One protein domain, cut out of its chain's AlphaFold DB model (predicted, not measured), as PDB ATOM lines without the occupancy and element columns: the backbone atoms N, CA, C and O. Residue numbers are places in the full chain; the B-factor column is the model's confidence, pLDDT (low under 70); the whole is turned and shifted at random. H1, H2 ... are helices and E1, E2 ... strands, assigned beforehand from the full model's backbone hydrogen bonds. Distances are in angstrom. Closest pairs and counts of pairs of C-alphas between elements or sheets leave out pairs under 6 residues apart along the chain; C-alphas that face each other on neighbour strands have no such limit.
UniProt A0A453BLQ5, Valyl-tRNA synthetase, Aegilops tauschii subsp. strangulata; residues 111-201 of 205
ATOM      1  N   LEU A 111      98.593   9.794  90.490       91.88
ATOM      2  CA  LEU A 111      98.999   8.541  89.848       91.88
ATOM      3  C   LEU A 111      97.850   7.528  89.838       91.88
ATOM      4  O   LEU A 111      97.685   6.799  88.862       91.88
ATOM      5  N   SER A 112      97.023   7.514  90.886       90.88
ATOM      6  CA  SER A 112      95.849   6.636  90.955       90.88
ATOM      7  C   SER A 112      94.803   6.981  89.896       90.88
ATOM      8  O   SER A 112      94.220   6.067  89.320       90.88
ATOM      9  N   ILE A 113      94.614   8.269  89.580       91.50
ATOM     10  CA  ILE A 113      93.723   8.695  88.489       91.50
ATOM     11  C   ILE A 113      94.235   8.148  87.155       91.50
ATOM     12  O   ILE A 113      93.489   7.467  86.455       91.50
ATOM     13  N   LYS A 114      95.517   8.371  86.833       90.81
ATOM     14  CA  LYS A 114      96.114   7.892  85.574       90.81
ATOM     15  C   LYS A 114      96.042   6.369  85.438       90.81
ATOM     16  O   LYS A 114      95.659   5.857  84.391       90.81
ATOM     17  N   ARG A 115      96.365   5.632  86.505       92.69
ATOM     18  CA  ARG A 115      96.265   4.161  86.528       92.69
ATOM     19  C   ARG A 115      94.833   3.686  86.285       92.69
ATOM     20  O   ARG A 115      94.623   2.768  85.497       92.69
ATOM     21  N   PHE A 116      93.852   4.333  86.913       92.56
ATOM     22  CA  PHE A 116      92.444   4.001  86.710       92.56
ATOM     23  C   PHE A 116      91.979   4.319  85.282       92.56
ATOM     24  O   PHE A 116      91.331   3.486  84.659       92.56
ATOM     25  N   GLN A 117      92.383   5.458  84.713       92.00
ATOM     26  CA  GLN A 117      92.099   5.812  83.316       92.00
ATOM     27  C   GLN A 117      92.689   4.802  82.322       92.00
ATOM     28  O   GLN A 117      92.016   4.405  81.369       92.00
ATOM     29  N   ASN A 118      93.912   4.324  82.561       90.75
ATOM     30  CA  ASN A 118      94.517   3.267  81.748       90.75
ATOM     31  C   ASN A 118      93.703   1.967  81.821       90.75
ATOM     32  O   ASN A 118      93.435   1.347  80.790       90.75
ATOM     33  N   LEU A 119      93.249   1.584  83.019       91.75
ATOM     34  CA  LEU A 119      92.383   0.419  83.212       91.75
ATOM     35  C   LEU A 119      91.043   0.574  82.470       91.75
ATOM     36  O   LEU A 119      90.600  -0.361  81.804       91.75
ATOM     37  N   GLN A 120      90.417   1.755  82.532       92.19
ATOM     38  CA  GLN A 120      89.182   2.055  81.797       92.19
ATOM     39  C   GLN A 120      89.382   1.913  80.282       92.19
ATOM     40  O   GLN A 120      88.562   1.291  79.605       92.19
ATOM     41  N   SER A 121      90.481   2.460  79.755       91.69
ATOM     42  CA  SER A 121      90.839   2.365  78.336       91.69
ATOM     43  C   SER A 121      91.068   0.919  77.899       91.69
ATOM     44  O   SER A 121      90.544   0.511  76.863       91.69
ATOM     45  N   LEU A 122      91.756   0.116  78.715       89.94
ATOM     46  CA  LEU A 122      91.941  -1.312  78.459       89.94
ATOM     47  C   LEU A 122      90.599  -2.059  78.414       89.94
ATOM     48  O   LEU A 122      90.333  -2.797  77.468       89.94
ATOM     49  N   ILE A 123      89.723  -1.839  79.400       91.38
ATOM     50  CA  ILE A 123      88.395  -2.471  79.453       91.38
ATOM     51  C   ILE A 123      87.557  -2.091  78.229       91.38
ATOM     52  O   ILE A 123      86.918  -2.959  77.635       91.38
ATOM     53  N   ARG A 124      87.564  -0.812  77.833       92.12
ATOM     54  CA  ARG A 124      86.881  -0.345  76.618       92.12
ATOM     55  C   ARG A 124      87.445  -1.018  75.370       92.12
ATOM     56  O   ARG A 124      86.665  -1.525  74.575       92.12
ATOM     57  N   GLY A 125      88.770  -1.100  75.237       90.12
ATOM     58  CA  GLY A 125      89.423  -1.797  74.127       90.12
ATOM     59  C   GLY A 125      88.975  -3.255  74.014       90.12
ATOM     60  O   GLY A 125      88.563  -3.690  72.941       90.12
ATOM     61  N   ILE A 126      88.941  -3.984  75.134       89.75
ATOM     62  CA  ILE A 126      88.474  -5.377  75.164       89.75
ATOM     63  C   ILE A 126      86.995  -5.474  74.764       89.75
ATOM     64  O   ILE A 126      86.627  -6.334  73.966       89.75
ATOM     65  N   ARG A 127      86.130  -4.594  75.287       90.12
ATOM     66  CA  ARG A 127      84.701  -4.569  74.926       90.12
ATOM     67  C   ARG A 127      84.481  -4.256  73.442       90.12
ATOM     68  O   ARG A 127      83.620  -4.881  72.832       90.12
ATOM     69  N   ASN A 128      85.272  -3.352  72.865       89.75
ATOM     70  CA  ASN A 128      85.198  -3.004  71.446       89.75
ATOM     71  C   ASN A 128      85.575  -4.194  70.560       89.75
ATOM     72  O   ASN A 128      84.808  -4.544  69.672       89.75
ATOM     73  N   VAL A 129      86.689  -4.872  70.861       88.50
ATOM     74  CA  VAL A 129      87.094  -6.095  70.148       88.50
ATOM     75  C   VAL A 129      85.998  -7.157  70.245       88.50
ATOM     76  O   VAL A 129      85.620  -7.765  69.252       88.50
ATOM     77  N   ARG A 130      85.404  -7.360  71.425       89.06
ATOM     78  CA  ARG A 130      84.291  -8.312  71.571       89.06
ATOM     79  C   ARG A 130      83.101  -7.978  70.675       89.06
ATOM     80  O   ARG A 130      82.508  -8.898  70.120       89.06
ATOM     81  N   ALA A 131      82.755  -6.698  70.556       88.19
ATOM     82  CA  ALA A 131      81.677  -6.252  69.684       88.19
ATOM     83  C   ALA A 131      82.025  -6.475  68.202       88.19
ATOM     84  O   ALA A 131      81.193  -6.984  67.459       88.19
ATOM     85  N   GLU A 132      83.262  -6.175  67.800       90.12
ATOM     86  CA  GLU A 132      83.766  -6.384  66.436       90.12
ATOM     87  C   GLU A 132      83.677  -7.856  66.009       90.12
ATOM     88  O   GLU A 132      83.170  -8.168  64.935       90.12
ATOM     89  N   TYR A 133      84.071  -8.778  66.891       89.25
ATOM     90  CA  TYR A 133      83.994 -10.221  66.638       89.25
ATOM     91  C   TYR A 133      82.637 -10.846  67.004       89.25
ATOM     92  O   TYR A 133      82.524 -12.071  67.052       89.25
ATOM     93  N   SER A 134      81.604 -10.035  67.277       88.50
ATOM     94  CA  SER A 134      80.247 -10.495  67.624       88.50
ATOM     95  C   SER A 134      80.215 -11.542  68.748       88.50
ATOM     96  O   SER A 134      79.407 -12.472  68.749       88.50
ATOM     97  N   VAL A 135      81.114 -11.405  69.726       84.25
ATOM     98  CA  VAL A 135      81.170 -12.296  70.885       84.25
ATOM     99  C   VAL A 135      79.959 -12.023  71.765       84.25
ATOM    100  O   VAL A 135      79.740 -10.893  72.200       84.25
ATOM    101  N   GLU A 136      79.216 -13.077  72.097       85.75
ATOM    102  CA  GLU A 136      78.045 -12.983  72.965       85.75
ATOM    103  C   GLU A 136      78.367 -12.216  74.271       85.75
ATOM    104  O   GLU A 136      79.356 -12.538  74.947       85.75
ATOM    105  N   PRO A 137      77.556 -11.217  74.676       81.06
ATOM    106  CA  PRO A 137      77.860 -10.364  75.829       81.06
ATOM    107  C   PRO A 137      78.059 -11.116  77.154       81.06
ATOM    108  O   PRO A 137      78.855 -10.689  77.991       81.06
ATOM    109  N   ALA A 138      77.355 -12.233  77.357       84.81
ATOM    110  CA  ALA A 138      77.432 -13.027  78.583       84.81
ATOM    111  C   ALA A 138      78.625 -14.000  78.610       84.81
ATOM    112  O   ALA A 138      79.076 -14.387  79.692       84.81
ATOM    113  N   LYS A 139      79.161 -14.374  77.441       86.94
ATOM    114  CA  LYS A 139      80.205 -15.395  77.320       86.94
ATOM    115  C   LYS A 139      81.514 -14.916  77.944       86.94
ATOM    116  O   LYS A 139      82.051 -13.867  77.578       86.94
ATOM    117  N   ARG A 140      82.058 -15.695  78.878       87.56
ATOM    118  CA  ARG A 140      83.396 -15.455  79.431       87.56
ATOM    119  C   ARG A 140      84.449 -15.905  78.419       87.56
ATOM    120  O   ARG A 140      84.320 -16.987  77.857       87.56
ATOM    121  N   ILE A 141      85.456 -15.066  78.170       85.81
ATOM    122  CA  ILE A 141      86.576 -15.384  77.268       85.81
ATOM    123  C   ILE A 141      87.906 -15.239  78.004       85.81
ATOM    124  O   ILE A 141      88.021 -14.445  78.941       85.81
ATOM    125  N   SER A 142      88.904 -15.999  77.578       86.88
ATOM    126  CA  SER A 142      90.281 -15.850  78.049       86.88
ATOM    127  C   SER A 142      90.951 -14.669  77.346       86.88
ATOM    128  O   SER A 142      90.589 -14.328  76.218       86.88
ATOM    129  N   ALA A 143      91.933 -14.045  77.993       82.62
ATOM    130  CA  ALA A 143      92.686 -12.945  77.396       82.62
ATOM    131  C   ALA A 143      94.146 -12.949  77.844       82.62
ATOM    132  O   ALA A 143      94.465 -13.295  78.981       82.62
ATOM    133  N   SER A 144      95.020 -12.494  76.951       84.19
ATOM    134  CA  SER A 144      96.426 -12.241  77.254       84.19
ATOM    135  C   SER A 144      96.687 -10.742  77.128       84.19
ATOM    136  O   SER A 144      96.392 -10.153  76.089       84.19
ATOM    137  N   VAL A 145      97.195 -10.116  78.190       82.38
ATOM    138  CA  VAL A 145      97.540  -8.688  78.214       82.38
ATOM    139  C   VAL A 145      99.056  -8.562  78.192       82.38
ATOM    140  O   VAL A 145      99.737  -9.056  79.091       82.38
ATOM    141  N   VAL A 146      99.564  -7.880  77.167       84.75
ATOM    142  CA  VAL A 146     100.986  -7.577  77.000       84.75
ATOM    143  C   VAL A 146     101.220  -6.113  77.359       84.75
ATOM    144  O   VAL A 146     100.590  -5.236  76.765       84.75
ATOM    145  N   ALA A 147     102.087  -5.834  78.332       85.81
ATOM    146  CA  ALA A 147     102.437  -4.462  78.707       85.81
ATOM    147  C   ALA A 147     103.818  -4.382  79.378       85.81
ATOM    148  O   ALA A 147     104.452  -5.400  79.652       85.81
ATOM    149  N   THR A 148     104.267  -3.160  79.675       86.75
ATOM    150  CA  THR A 148     105.471  -2.924  80.480       86.75
ATOM    151  C   THR A 148     105.267  -3.367  81.931       86.75
ATOM    152  O   THR A 148     104.138  -3.386  82.430       86.75
ATOM    153  N   VAL A 149     106.363  -3.674  82.631       85.56
ATOM    154  CA  VAL A 149     106.351  -4.145  84.032       85.56
ATOM    155  C   VAL A 149     105.539  -3.223  84.943       85.56
ATOM    156  O   VAL A 149     104.665  -3.694  85.671       85.56
ATOM    157  N   ASP A 150     105.744  -1.908  84.830       85.12
ATOM    158  CA  ASP A 150     105.022  -0.905  85.625       85.12
ATOM    159  C   ASP A 150     103.503  -0.997  85.446       85.12
ATOM    160  O   ASP A 150     102.735  -0.792  86.387       85.12
ATOM    161  N   VAL A 151     103.055  -1.292  84.220       86.38
ATOM    162  CA  VAL A 151     101.638  -1.416  83.878       86.38
ATOM    163  C   VAL A 151     101.058  -2.718  84.408       86.38
ATOM    164  O   VAL A 151      99.978  -2.724  85.004       86.38
ATOM    165  N   LEU A 152     101.796  -3.812  84.246       86.62
ATOM    166  CA  LEU A 152     101.393  -5.119  84.750       86.62
ATOM    167  C   LEU A 152     101.272  -5.129  86.277       86.62
ATOM    168  O   LEU A 152     100.350  -5.757  86.799       86.62
ATOM    169  N   GLU A 153     102.125  -4.393  86.995       88.94
ATOM    170  CA  GLU A 153     102.104  -4.356  88.458       88.94
ATOM    171  C   GLU A 153     100.751  -3.872  89.001       88.94
ATOM    172  O   GLU A 153     100.131  -4.553  89.821       88.94
ATOM    173  N   TYR A 154     100.233  -2.732  88.528       87.56
ATOM    174  CA  TYR A 154      98.946  -2.230  89.023       87.56
ATOM    175  C   TYR A 154      97.741  -2.935  88.392       87.56
ATOM    176  O   TYR A 154      96.723  -3.087  89.063       87.56
ATOM    177  N   ILE A 155      97.836  -3.412  87.145       88.19
ATOM    178  CA  ILE A 155      96.750  -4.189  86.525       88.19
ATOM    179  C   ILE A 155      96.573  -5.536  87.230       88.19
ATOM    180  O   ILE A 155      95.440  -5.979  87.413       88.19
ATOM    181  N   SER A 156      97.663  -6.168  87.677       88.56
ATOM    182  CA  SER A 156      97.597  -7.433  88.416       88.56
ATOM    183  C   SER A 156      96.791  -7.303  89.715       88.56
ATOM    184  O   SER A 156      95.985  -8.179  90.026       88.56
ATOM    185  N   LYS A 157      96.924  -6.166  90.415       89.25
ATOM    186  CA  LYS A 157      96.162  -5.840  91.633       89.25
ATOM    187  C   LYS A 157      94.666  -5.674  91.350       89.25
ATOM    188  O   LYS A 157      93.839  -6.040  92.177       89.25
ATOM    189  N   GLU A 158      94.313  -5.201  90.157       90.25
ATOM    190  CA  GLU A 158      92.930  -4.969  89.718       90.25
ATOM    191  C   GLU A 158      92.400  -6.075  88.778       90.25
ATOM    192  O   GLU A 158      91.391  -5.892  88.090       90.25
ATOM    193  N   LYS A 159      93.037  -7.259  88.753       89.56
ATOM    194  CA  LYS A 159      92.685  -8.379  87.854       89.56
ATOM    195  C   LYS A 159      91.207  -8.767  87.939       89.56
ATOM    196  O   LYS A 159      90.572  -9.034  86.920       89.56
ATOM    197  N   GLN A 160      90.643  -8.780  89.146       89.69
ATOM    198  CA  GLN A 160      89.230  -9.105  89.354       89.69
ATOM    199  C   GLN A 160      88.300  -8.054  88.739       89.69
ATOM    200  O   GLN A 160      87.277  -8.407  88.151       89.69
ATOM    201  N   VAL A 161      88.657  -6.768  88.838       92.25
ATOM    202  CA  VAL A 161      87.886  -5.664  88.244       92.25
ATOM    203  C   VAL A 161      87.933  -5.763  86.728       92.25
ATOM    204  O   VAL A 161      86.887  -5.714  86.078       92.25
ATOM    205  N   LEU A 162      89.129  -5.982  86.172       91.38
ATOM    206  CA  LEU A 162      89.313  -6.222  84.746       91.38
ATOM    207  C   LEU A 162      88.409  -7.369  84.282       91.38
ATOM    208  O   LEU A 162      87.596  -7.173  83.379       91.38
ATOM    209  N   ALA A 163      88.474  -8.525  84.948       91.12
ATOM    210  CA  ALA A 163      87.675  -9.693  84.599       91.12
ATOM    211  C   ALA A 163      86.164  -9.429  84.674       91.12
ATOM    212  O   ALA A 163      85.421  -9.797  83.761       91.12
ATOM    213  N   LEU A 164      85.692  -8.772  85.736       91.00
ATOM    214  CA  LEU A 164      84.276  -8.462  85.930       91.00
ATOM    215  C   LEU A 164      83.739  -7.557  84.816       91.00
ATOM    216  O   LEU A 164      82.734  -7.892  84.184       91.00
ATOM    217  N   LEU A 165      84.419  -6.437  84.562       92.06
ATOM    218  CA  LEU A 165      83.926  -5.394  83.666       92.06
ATOM    219  C   LEU A 165      84.101  -5.750  82.189       92.06
ATOM    220  O   LEU A 165      83.291  -5.324  81.368       92.06
ATOM    221  N   SER A 166      85.098  -6.555  81.831       89.88
ATOM    222  CA  SER A 166      85.318  -6.989  80.441       89.88
ATOM    223  C   SER A 166      84.760  -8.385  80.119       89.88
ATOM    224  O   SER A 166      84.920  -8.872  79.000       89.88
ATOM    225  N   LYS A 167      84.061  -9.016  81.078       88.81
ATOM    226  CA  LYS A 167      83.512 -10.380  80.958       88.81
ATOM    227  C   LYS A 167      84.590 -11.396  80.561       88.81
ATOM    228  O   LYS A 167      84.351 -12.281  79.743       88.81
ATOM    229  N   LEU A 168      85.772 -11.275  81.156       88.06
ATOM    230  CA  LEU A 168      86.837 -12.263  81.006       88.06
ATOM    231  C   LEU A 168      86.738 -13.329  82.088       88.06
ATOM    232  O   LEU A 168      86.166 -13.092  83.159       88.06
ATOM    233  N   ASP A 169      87.289 -14.498  81.804       85.81
ATOM    234  CA  ASP A 169      87.508 -15.529  82.809       85.81
ATOM    235  C   ASP A 169      88.704 -15.148  83.695       85.81
ATOM    236  O   ASP A 169      89.833 -15.058  83.225       85.81
ATOM    237  N   ALA A 170      88.461 -14.924  84.989       79.69
ATOM    238  CA  ALA A 170      89.483 -14.473  85.933       79.69
ATOM    239  C   ALA A 170      90.652 -15.464  86.096       79.69
ATOM    240  O   ALA A 170      91.767 -15.044  86.431       79.69
ATOM    241  N   GLN A 171      90.413 -16.759  85.864       79.38
ATOM    242  CA  GLN A 171      91.442 -17.795  85.967       79.38
ATOM    243  C   GLN A 171      92.346 -17.810  84.727       79.38
ATOM    244  O   GLN A 171      93.547 -18.031  84.853       79.38
ATOM    245  N   ASN A 172      91.802 -17.443  83.564       81.00
ATOM    246  CA  ASN A 172      92.466 -17.520  82.262       81.00
ATOM    247  C   ASN A 172      92.884 -16.146  81.703       81.00
ATOM    248  O   ASN A 172      92.812 -15.896  80.497       81.00
ATOM    249  N   ILE A 173      93.322 -15.242  82.587       81.69
ATOM    250  CA  ILE A 173      93.980 -13.986  82.197       81.69
ATOM    251  C   ILE A 173      95.484 -14.130  82.405       81.69
ATOM    252  O   ILE A 173      95.939 -14.210  83.553       81.69
ATOM    253  N   ASN A 174      96.223 -14.105  81.296       83.62
ATOM    254  CA  ASN A 174      97.683 -14.142  81.272       83.62
ATOM    255  C   ASN A 174      98.235 -12.720  81.139       83.62
ATOM    256  O   ASN A 174      97.836 -11.970  80.250       83.62
ATOM    257  N   LEU A 175      99.144 -12.345  82.034       80.38
ATOM    258  CA  LEU A 175      99.829 -11.055  82.029       80.38
ATOM    259  C   LEU A 175     101.282 -11.302  81.621       80.38
ATOM    260  O   LEU A 175     101.993 -12.016  82.323       80.38
ATOM    261  N   THR A 176     101.704 -10.757  80.482       83.81
ATOM    262  CA  THR A 176     103.030 -11.012  79.894       83.81
ATOM    263  C   THR A 176     103.769  -9.711  79.621       83.81
ATOM    264  O   THR A 176     103.177  -8.745  79.141       83.81
ATOM    265  N   GLU A 177     105.064  -9.680  79.913       80.19
ATOM    266  CA  GLU A 177     105.910  -8.509  79.681       80.19
ATOM    267  C   GLU A 177     106.195  -8.311  78.184       80.19
ATOM    268  O   GLU A 177     106.458  -9.271  77.459       80.19
ATOM    269  N   SER A 178     106.154  -7.062  77.717       69.12
ATOM    270  CA  SER A 178     106.678  -6.696  76.397       69.12
ATOM    271  C   SER A 178     108.202  -6.546  76.439       69.12
ATOM    272  O   SER A 178     108.704  -5.757  77.241       69.12
ATOM    273  N   LEU A 179     108.936  -7.205  75.535       52.22
ATOM    274  CA  LEU A 179     110.374  -6.961  75.360       52.22
ATOM    275  C   LEU A 179     110.630  -5.493  74.946       52.22
ATOM    276  O   LEU A 179     109.897  -4.958  74.104       52.22
ATOM    277  N   PRO A 180     111.667  -4.830  75.494       43.81
ATOM    278  CA  PRO A 180     111.983  -3.428  75.220       43.81
ATOM    279  C   PRO A 180     112.567  -3.270  73.805       43.81
ATOM    280  O   PRO A 180     113.775  -3.169  73.615       43.81
ATOM    281  N   GLY A 181     111.703  -3.290  72.789       43.06
ATOM    282  CA  GLY A 181     112.089  -3.130  71.382       43.06
ATOM    283  C   GLY A 181     110.928  -3.157  70.382       43.06
ATOM    284  O   GLY A 181     111.031  -2.556  69.318       43.06
ATOM    285  N   GLU A 182     109.792  -3.777  70.721       40.50
ATOM    286  CA  GLU A 182     108.660  -3.931  69.785       40.50
ATOM    287  C   GLU A 182     107.668  -2.750  69.787       40.50
ATOM    288  O   GLU A 182     106.808  -2.661  68.914       40.50
ATOM    289  N   CYS A 183     107.791  -1.790  70.711       39.59
ATOM    290  CA  CYS A 183     106.840  -0.674  70.824       39.59
ATOM    291  C   CYS A 183     106.925   0.380  69.703       39.59
ATOM    292  O   CYS A 183     106.033   1.223  69.620       39.59
ATOM    293  N   LEU A 184     107.958   0.372  68.851       33.91
ATOM    294  CA  LEU A 184     108.171   1.434  67.852       33.91
ATOM    295  C   LEU A 184     107.851   1.036  66.405       33.91
ATOM    296  O   LEU A 184     107.873   1.900  65.531       33.91
ATOM    297  N   VAL A 185     107.504  -0.224  66.131       35.97
ATOM    298  CA  VAL A 185     107.233  -0.688  64.763       35.97
ATOM    299  C   VAL A 185     105.855  -1.348  64.718       35.97
ATOM    300  O   VAL A 185     105.692  -2.514  65.047       35.97
ATOM    301  N   ASN A 186     104.858  -0.580  64.276       34.50
ATOM    302  CA  ASN A 186     103.493  -1.009  63.941       34.50
ATOM    303  C   ASN A 186     102.492  -1.220  65.093       34.50
ATOM    304  O   ASN A 186     101.922  -2.305  65.252       34.50
ATOM    305  N   SER A 187     102.116  -0.125  65.759       38.91
ATOM    306  CA  SER A 187     100.987  -0.059  66.705       38.91
ATOM    307  C   SER A 187      99.621  -0.506  66.140       38.91
ATOM    308  O   SER A 187      98.692  -0.716  66.913       38.91
ATOM    309  N   LEU A 188      99.492  -0.713  64.822       39.69
ATOM    310  CA  LEU A 188      98.277  -1.233  64.175       39.69
ATOM    311  C   LEU A 188      98.430  -2.647  63.578       39.69
ATOM    312  O   LEU A 188      97.452  -3.386  63.515       39.69
ATOM    313  N   SER A 189      99.641  -3.081  63.206       37.06
ATOM    314  CA  SER A 189      99.851  -4.426  62.630       37.06
ATOM    315  C   SER A 189      99.885  -5.518  63.698       37.06
ATOM    316  O   SER A 189      99.496  -6.654  63.429       37.06
ATOM    317  N   TRP A 190     100.353  -5.194  64.907       36.31
ATOM    318  CA  TRP A 190     100.577  -6.195  65.951       36.31
ATOM    319  C   TRP A 190      99.291  -6.561  66.702       36.31
ATOM    320  O   TRP A 190      99.043  -7.739  66.943       36.31
ATOM    321  N   LEU A 191      98.407  -5.588  66.968       42.31
ATOM    322  CA  LEU A 191      97.067  -5.854  67.516       42.31
ATOM    323  C   LEU A 191      96.229  -6.727  66.567       42.31
ATOM    324  O   LEU A 191      95.558  -7.652  67.025       42.31
ATOM    325  N   MET A 192      96.336  -6.508  65.251       33.84
ATOM    326  CA  MET A 192      95.672  -7.350  64.251       33.84
ATOM    327  C   MET A 192      96.302  -8.746  64.125       33.84
ATOM    328  O   MET A 192      95.570  -9.724  63.975       33.84
ATOM    329  N   GLN A 193      97.631  -8.893  64.229       37.03
ATOM    330  CA  GLN A 193      98.283 -10.211  64.166       37.03
ATOM    331  C   GLN A 193      98.102 -11.050  65.438       37.03
ATOM    332  O   GLN A 193      97.923 -12.263  65.327       37.03
ATOM    333  N   PHE A 194      98.094 -10.448  66.631       41.19
ATOM    334  CA  PHE A 194      97.907 -11.188  67.886       41.19
ATOM    335  C   PHE A 194      96.444 -11.561  68.154       41.19
ATOM    336  O   PHE A 194      96.186 -12.677  68.612       41.19
ATOM    337  N   ALA A 195      95.481 -10.703  67.784       39.94
ATOM    338  CA  ALA A 195      94.061 -11.069  67.795       39.94
ATOM    339  C   ALA A 195      93.784 -12.236  66.831       39.94
ATOM    340  O   ALA A 195      93.156 -13.219  67.227       39.94
ATOM    341  N   ASN A 196      94.357 -12.208  65.619       33.47
ATOM    342  CA  ASN A 196      94.218 -13.309  64.662       33.47
ATOM    343  C   ASN A 196      94.856 -14.623  65.138       33.47
ATOM    344  O   ASN A 196      94.362 -15.692  64.789       33.47
ATOM    345  N   LYS A 197      95.929 -14.592  65.941       35.28
ATOM    346  CA  LYS A 197      96.620 -15.824  66.367       35.28
ATOM    347  C   LYS A 197      96.044 -16.463  67.633       35.28
ATOM    348  O   LYS A 197      96.069 -17.687  67.735       35.28
ATOM    349  N   GLN A 198      95.499 -15.686  68.575       35.69
ATOM    350  CA  GLN A 198      94.871 -16.240  69.787       35.69
ATOM    351  C   GLN A 198      93.377 -16.556  69.619       35.69
ATOM    352  O   GLN A 198      92.900 -17.497  70.248       35.69
ATOM    353  N   ILE A 199      92.647 -15.864  68.734       37.66
ATOM    354  CA  ILE A 199      91.235 -16.196  68.460       37.66
ATOM    355  C   ILE A 199      91.123 -17.415  67.527       37.66
ATOM    356  O   ILE A 199      90.232 -18.245  67.707       37.66
ATOM    357  N   SER A 200      92.081 -17.614  66.613       31.52
ATOM    358  CA  SER A 200      92.093 -18.790  65.727       31.52
ATOM    359  C   SER A 200      92.362 -20.115  66.473       31.52
ATOM    360  O   SER A 200      91.928 -21.176  66.036       31.52
ATOM    361  N   LEU A 201      92.979 -20.069  67.662       30.92
ATOM    362  CA  LEU A 201      93.239 -21.254  68.497       30.92
ATOM    363  C   LEU A 201      92.141 -21.574  69.528       30.92
ATOM    364  O   LEU A 201      92.230 -22.607  70.185       30.92
TER     365      LEU A 201
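What this domain is: This is residues 111 to 201 of the 205 residues of the protein "Valyl-tRNA synthetase" of Aegilops tauschii subsp. strangulata (UniProt A0A453BLQ5). A short ribbon of two parallel strands, E1 and E2, runs through the domain, with helices H2 and H3 packed on E2, the long helix H1 passing H3, and H4 set off past E1 after a loose link. The printed part has 91 residues, in the order H1, E1, H2, H3, E2, H4, and its class is mixed, helices and strands. It is compact, with a radius of gyration of the C-alphas of 13.3 A, and spans 33 by 29 by 21 A.

Where its parts are: H1, residues 111 to 132, begins at C-alpha 111 (98.999, 8.541, 89.848) and is 31.7 A long. E1, residues 141 to 147, is 19.3 A long. H2 is residues 149 to 157, and H3 is residues 159 to 166. E2, residues 168 to 177, is 19.5 A long and bends by 90 degrees at residue 171. H4, residues 189 to 199, is 15.7 A long and ends at C-alpha 199 (91.235, -16.196, 68.460).

How they stand to each other: E1, H2, H3 and E2 form a strand-helix-strand unit, two parallel neighbour strands with helices between, and its crossover is right-handed. N 145 and O 174 are within hydrogen-bond range at 2.8 A. The closest C-alphas of H3 and E2, Ala 163 and Ala 170, are 5.3 A apart; those of H2 and E2, Val 149 and Glu 177, 6.2 A. H1 touches H3 with residues 119 to 127 alone, the closest C-alphas, Ile 123 and Ser 166, being 5.6 A apart, at a steep tilt of 44 degrees, the same way. H4 and E1 are near each other; H1 and H4 are apart. Every O i to N i+4 pair is within hydrogen-bond range in H1, H3 and H4, and 3 of 5 in H2.

The domain as a whole: The farthest C-alphas, Leu 111 and Leu 201, are 37.1 A apart. The printed part has no cut. The link from E2 to H4 is long, and residues 184 to 189, of which 189 belongs to H4, stand free. Residues 178 to 201 are under pLDDT 70.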